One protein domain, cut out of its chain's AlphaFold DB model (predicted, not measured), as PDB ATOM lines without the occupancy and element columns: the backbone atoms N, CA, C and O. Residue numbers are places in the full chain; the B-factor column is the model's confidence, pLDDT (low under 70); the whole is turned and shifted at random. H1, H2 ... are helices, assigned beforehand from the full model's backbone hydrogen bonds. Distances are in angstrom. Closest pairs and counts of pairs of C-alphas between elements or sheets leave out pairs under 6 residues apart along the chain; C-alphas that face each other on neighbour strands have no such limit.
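AT A GLANCE: This is residues 235 to 282 of the 286 residues of an uncharacterized protein of Paludibaculum fermentans (UniProt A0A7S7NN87). Little of this domain is regular structure: an elongated, winding chain has two short helices, H1 towards one end and H2 near the middle of its length. The unnamed stretch of residues 235 to 256 makes the other end, and the link after H1 swings out past it, then folds back to H2. The printed part has 48 residues, 14 of them in named helices, with no named strand; its class is all helix. It is only just loose, close to compact, with a radius of gyration of the C-alphas of 11.5 A and spans of 36 by 20 by 13 A.

IN THESE COORDINATES: Start at C-alpha 235, (59.567, 26.004, -72.479), and pass the 22 residues 235 to 256 to reach H1, residues 257 to 263, 9.9 A long, which begins at C-alpha 257, (76.300, 34.108, -61.076). H2, residues 274 to 280, runs 10.0 A to C-alpha 280 at (64.734, 29.088, -51.335).

HOW THE PARTS SIT: H1 and H2 are apart, joined by a short link of 10 residues. In both, every O i to N i+4 pair is within hydrogen-bond range.

THE WHOLE: Look for the two C-alphas farthest apart, those of Ser 242 and Gly 266, at 36.6 A. The printed part has no cut; its mean pLDDT is 86.5, and residue 242 is under 70.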
ATOM      1  N   ASN A 235      58.168  26.072 -72.061       80.38
ATOM      2  CA  ASN A 235      59.567  26.004 -72.479       80.38
ATOM      3  C   ASN A 235      60.369  27.281 -72.183       80.38
ATOM      4  O   ASN A 235      61.594  27.238 -72.233       80.38
ATOM      5  N   ASP A 236      59.703  28.382 -71.821       81.25
ATOM      6  CA  ASP A 236      60.370  29.622 -71.409       81.25
ATOM      7  C   ASP A 236      61.164  29.452 -70.100       81.25
ATOM      8  O   ASP A 236      62.129  30.169 -69.853       81.25
ATOM      9  N   CYS A 237      60.766  28.498 -69.253       83.94
ATOM     10  CA  CYS A 237      61.486  28.147 -68.024       83.94
ATOM     11  C   CYS A 237      61.955  26.690 -68.023       83.94
ATOM     12  O   CYS A 237      63.006  26.381 -67.462       83.94
ATOM     13  N   HIS A 238      61.195  25.789 -68.647       86.25
ATOM     14  CA  HIS A 238      61.525  24.374 -68.740       86.25
ATOM     15  C   HIS A 238      62.359  24.099 -69.988       86.25
ATOM     16  O   HIS A 238      61.842  23.875 -71.082       86.25
ATOM     17  N   THR A 239      63.675  24.117 -69.807       86.69
ATOM     18  CA  THR A 239      64.659  24.112 -70.897       86.69
ATOM     19  C   THR A 239      64.735  22.792 -71.660       86.69
ATOM     20  O   THR A 239      65.326  22.737 -72.736       86.69
ATOM     21  N   THR A 240      64.129  21.723 -71.136       82.62
ATOM     22  CA  THR A 240      64.036  20.432 -71.822       82.62
ATOM     23  C   THR A 240      62.590  20.184 -72.265       82.62
ATOM     24  O   THR A 240      61.750  19.887 -71.416       82.62
ATOM     25  N   PRO A 241      62.278  20.235 -73.577       70.81
ATOM     26  CA  PRO A 241      60.908  20.103 -74.094       70.81
ATOM     27  C   PRO A 241      60.172  18.816 -73.699       70.81
ATOM     28  O   PRO A 241      58.946  18.763 -73.728       70.81
ATOM     29  N   SER A 242      60.915  17.766 -73.362       69.06
ATOM     30  CA  SER A 242      60.385  16.462 -72.973       69.06
ATOM     31  C   SER A 242      60.484  16.189 -71.470       69.06
ATOM     32  O   SER A 242      59.927  15.205 -71.001       69.06
ATOM     33  N   ASN A 243      61.156  17.046 -70.699       73.94
ATOM     34  CA  ASN A 243      61.334  16.868 -69.263       73.94
ATOM     35  C   ASN A 243      61.113  18.192 -68.527       73.94
ATOM     36  O   ASN A 243      62.053  18.935 -68.244       73.94
ATOM     37  N   TYR A 244      59.858  18.441 -68.159       79.56
ATOM     38  CA  TYR A 244      59.460  19.617 -67.387       79.56
ATOM     39  C   TYR A 244      59.950  19.582 -65.924       79.56
ATOM     40  O   TYR A 244      59.779  20.558 -65.203       79.56
ATOM     41  N   ALA A 245      60.625  18.524 -65.455       78.88
ATOM     42  CA  ALA A 245      61.363  18.594 -64.190       78.88
ATOM     43  C   ALA A 245      62.679  19.383 -64.328       78.88
ATOM     44  O   ALA A 245      63.224  19.857 -63.331       78.88
ATOM     45  N   VAL A 246      63.185  19.549 -65.555       85.62
ATOM     46  CA  VAL A 246      64.367  20.361 -65.846       85.62
ATOM     47  C   VAL A 246      63.920  21.779 -66.170       85.62
ATOM     48  O   VAL A 246      63.179  22.016 -67.125       85.62
ATOM     49  N   PHE A 247      64.374  22.729 -65.363       89.75
ATOM     50  CA  PHE A 247      64.084  24.146 -65.528       89.75
ATOM     51  C   PHE A 247      65.311  24.994 -65.215       89.75
ATOM     52  O   PHE A 247      66.196  24.575 -64.461       89.75
ATOM     53  N   SER A 248      65.347  26.208 -65.761       89.44
ATOM     54  CA  SER A 248      66.386  27.177 -65.448       89.44
ATOM     55  C   SER A 248      65.822  28.489 -64.917       89.44
ATOM     56  O   SER A 248      64.969  29.115 -65.535       89.44
ATOM     57  N   CYS A 249      66.333  28.924 -63.763       85.94
ATOM     58  CA  CYS A 249      66.163  30.295 -63.275       85.94
ATOM     59  C   CYS A 249      67.333  31.196 -63.709       85.94
ATOM     60  O   CYS A 249      67.242  32.419 -63.618       85.94
ATOM     61  N   ILE A 250      68.444  30.581 -64.125       87.62
ATOM     62  CA  ILE A 250      69.758  31.211 -64.304       87.62
ATOM     63  C   ILE A 250      70.097  31.501 -65.767       87.62
ATOM     64  O   ILE A 250      71.035  32.246 -66.032       87.62
ATOM     65  N   ASP A 251      69.296  30.999 -66.709       83.81
ATOM     66  CA  ASP A 251      69.419  31.317 -68.143       83.81
ATOM     67  C   ASP A 251      68.866  32.723 -68.460       83.81
ATOM     68  O   ASP A 251      68.803  33.157 -69.607       83.81
ATOM     69  N   CYS A 252      68.462  33.458 -67.423       76.25
ATOM     70  CA  CYS A 252      67.943  34.811 -67.490       76.25
ATOM     71  C   CYS A 252      69.013  35.838 -67.093       76.25
ATOM     72  O   CYS A 252      69.716  35.678 -66.095       76.25
ATOM     73  N   HIS A 253      69.050  36.980 -67.784       71.69
ATOM     74  CA  HIS A 253      70.045  38.039 -67.541       71.69
ATOM     75  C   HIS A 253      70.037  38.615 -66.108       71.69
ATOM     76  O   HIS A 253      71.075  39.050 -65.611       71.69
ATOM     77  N   ALA A 254      68.889  38.592 -65.418       78.25
ATOM     78  CA  ALA A 254      68.742  39.126 -64.059       78.25
ATOM     79  C   ALA A 254      69.307  38.216 -62.948       78.25
ATOM     80  O   ALA A 254      69.441  38.669 -61.809       78.25
ATOM     81  N   HIS A 255      69.632  36.958 -63.261       85.31
ATOM     82  CA  HIS A 255      70.059  35.945 -62.294       85.31
ATOM     83  C   HIS A 255      71.461  35.418 -62.586       85.31
ATOM     84  O   HIS A 255      71.723  34.263 -62.298       85.31
ATOM     85  N   ASN A 256      72.365  36.235 -63.136       90.06
ATOM     86  CA  ASN A 256      73.739  35.806 -63.400       90.06
ATOM     87  C   ASN A 256      74.529  35.506 -62.106       90.06
ATOM     88  O   ASN A 256      74.259  36.070 -61.040       90.06
ATOM     89  N   LYS A 257      75.549  34.646 -62.219       92.19
ATOM     90  CA  LYS A 257      76.300  34.108 -61.076       92.19
ATOM     91  C   LYS A 257      76.945  35.181 -60.211       92.19
ATOM     92  O   LYS A 257      76.767  35.166 -58.999       92.19
ATOM     93  N   THR A 258      77.661  36.117 -60.823       93.25
ATOM     94  CA  THR A 258      78.410  37.151 -60.100       93.25
ATOM     95  C   THR A 258      77.496  38.004 -59.223       93.25
ATOM     96  O   THR A 258      77.826  38.282 -58.069       93.25
ATOM     97  N   ASP A 259      76.336  38.397 -59.745       91.50
ATOM     98  CA  ASP A 259      75.389  39.223 -59.000       91.50
ATOM     99  C   ASP A 259      74.654  38.426 -57.922       91.50
ATOM    100  O   ASP A 259      74.435  38.939 -56.821       91.50
ATOM    101  N   MET A 260      74.280  37.174 -58.208       91.00
ATOM    102  CA  MET A 260      73.612  36.320 -57.224       91.00
ATOM    103  C   MET A 260      74.555  35.935 -56.084       91.00
ATOM    104  O   MET A 260      74.135  35.989 -54.931       91.00
ATOM    105  N   ASP A 261      75.824  35.639 -56.369       93.00
ATOM    106  CA  ASP A 261      76.829  35.312 -55.354       93.00
ATOM    107  C   ASP A 261      77.057  36.497 -54.400       93.00
ATOM    108  O   ASP A 261      77.105  36.314 -53.185       93.00
ATOM    109  N   LYS A 262      77.116  37.730 -54.927       93.94
ATOM    110  CA  LYS A 262      77.218  38.945 -54.102       93.94
ATOM    111  C   LYS A 262      75.984  39.149 -53.221       93.94
ATOM    112  O   LYS A 262      76.130  39.450 -52.040       93.94
ATOM    113  N   LYS A 263      74.776  38.979 -53.775       90.75
ATOM    114  CA  LYS A 263      73.508  39.157 -53.038       90.75
ATOM    115  C   LYS A 263      73.274  38.092 -51.969       90.75
ATOM    116  O   LYS A 263      72.611  38.371 -50.978       90.75
ATOM    117  N   HIS A 264      73.815  36.894 -52.164       92.31
ATOM    118  CA  HIS A 264      73.680  35.772 -51.237       92.31
ATOM    119  C   HIS A 264      74.938  35.538 -50.389       92.31
ATOM    120  O   HIS A 264      75.071  34.478 -49.772       92.31
ATOM    121  N   ASN A 265      75.853  36.512 -50.324       92.62
ATOM    122  CA  ASN A 265      77.048  36.410 -49.494       92.62
ATOM    123  C   ASN A 265      76.664  36.173 -48.019       92.62
ATOM    124  O   ASN A 265      75.789  36.843 -47.473       92.62
ATOM    125  N   GLY A 266      77.293  35.182 -47.387       89.75
ATOM    126  CA  GLY A 266      76.994  34.768 -46.016       89.75
ATOM    127  C   GLY A 266      75.727  33.915 -45.857       89.75
ATOM    128  O   GLY A 266      75.437  33.470 -44.745       89.75
ATOM    129  N   ARG A 267      74.975  33.626 -46.931       90.06
ATOM    130  CA  ARG A 267      73.784  32.770 -46.851       90.06
ATOM    131  C   ARG A 267      74.183  31.295 -46.821       90.06
ATOM    132  O   ARG A 267      74.697  30.741 -47.791       90.06
ATOM    133  N   LYS A 268      73.906  30.637 -45.695       87.50
ATOM    134  CA  LYS A 268      74.157  29.202 -45.516       87.50
ATOM    135  C   LYS A 268      73.367  28.385 -46.549       87.50
ATOM    136  O   LYS A 268      72.179  28.627 -46.737       87.50
ATOM    137  N   ASN A 269      74.027  27.406 -47.174       85.75
ATOM    138  CA  ASN A 269      73.469  26.496 -48.189       85.75
ATOM    139  C   ASN A 269      73.031  27.154 -49.513       85.75
ATOM    140  O   ASN A 269      72.288  26.542 -50.279       85.75
ATOM    141  N   TYR A 270      73.488  28.373 -49.808       91.00
ATOM    142  CA  TYR A 270      73.321  28.947 -51.139       91.00
ATOM    143  C   TYR A 270      74.141  28.157 -52.168       91.00
ATOM    144  O   TYR A 270      75.353  27.989 -52.022       91.00
ATOM    145  N   VAL A 271      73.472  27.696 -53.223       93.06
ATOM    146  CA  VAL A 271      74.099  27.096 -54.398       93.06
ATOM    147  C   VAL A 271      73.529  27.792 -55.624       93.06
ATOM    148  O   VAL A 271      72.314  27.891 -55.781       93.06
ATOM    149  N   TYR A 272      74.404  28.261 -56.514       93.00
ATOM    150  CA  TYR A 272      73.996  28.861 -57.782       93.00
ATOM    151  C   TYR A 272      73.516  27.776 -58.761       93.00
ATOM    152  O   TYR A 272      74.241  27.346 -59.654       93.00
ATOM    153  N   ALA A 273      72.305  27.275 -58.534       91.94
ATOM    154  CA  ALA A 273      71.655  26.256 -59.346       91.94
ATOM    155  C   ALA A 273      70.132  26.399 -59.235       91.94
ATOM    156  O   ALA A 273      69.603  26.583 -58.139       91.94
ATOM    157  N   SER A 274      69.417  26.250 -60.351       92.06
ATOM    158  CA  SER A 274      67.961  26.457 -60.426       92.06
ATOM    159  C   SER A 274      67.148  25.673 -59.384       92.06
ATOM    160  O   SER A 274      66.278  26.283 -58.756       92.06
ATOM    161  N   PRO A 275      67.444  24.388 -59.083       90.56
ATOM    162  CA  PRO A 275      66.755  23.678 -58.005       90.56
ATOM    163  C   PRO A 275      66.951  24.318 -56.621       90.56
ATOM    164  O   PRO A 275      66.002  24.395 -55.844       90.56
ATOM    165  N   SER A 276      68.152  24.826 -56.322       91.31
ATOM    166  CA  SER A 276      68.442  25.521 -55.057       91.31
ATOM    167  C   SER A 276      67.729  26.876 -54.991       91.31
ATOM    168  O   SER A 276      67.123  27.206 -53.967       91.31
ATOM    169  N   CYS A 277      67.701  27.612 -56.109       89.56
ATOM    170  CA  CYS A 277      66.936  28.851 -56.236       89.56
ATOM    171  C   CYS A 277      65.450  28.616 -55.934       89.56
ATOM    172  O   CYS A 277      64.880  29.326 -55.108       89.56
ATOM    173  N   TYR A 278      64.834  27.596 -56.539       88.75
ATOM    174  CA  TYR A 278      63.422  27.273 -56.320       88.75
ATOM    175  C   TYR A 278      63.125  26.835 -54.879       88.75
ATOM    176  O   TYR A 278      62.119  27.256 -54.314       88.75
ATOM    177  N   GLN A 279      64.009  26.053 -54.249       89.44
ATOM    178  CA  GLN A 279      63.854  25.666 -52.841       89.44
ATOM    179  C   GLN A 279      63.835  26.875 -51.898       89.44
ATOM    180  O   GLN A 279      63.036  26.916 -50.964       89.44
ATOM    181  N   CYS A 280      64.693  27.869 -52.142       88.88
ATOM    182  CA  CYS A 280      64.734  29.088 -51.335       88.88
ATOM    183  C   CYS A 280      63.630  30.093 -51.697       88.88
ATOM    184  O   CYS A 280      63.187  30.843 -50.829       88.88
ATOM    185  N   HIS A 281      63.195  30.113 -52.961       87.25
ATOM    186  CA  HIS A 281      62.264  31.096 -53.518       87.25
ATOM    187  C   HIS A 281      61.081  30.426 -54.248       87.25
ATOM    188  O   HIS A 281      60.839  30.699 -55.428       87.25
ATOM    189  N   PRO A 282      60.283  29.579 -53.569       85.81
ATOM    190  CA  PRO A 282      59.227  28.792 -54.217       85.81
ATOM    191  C   PRO A 282      58.078  29.649 -54.763       85.81
ATOM    192  O   PRO A 282      57.324  29.208 -55.626       85.81
TER     193      PRO A 282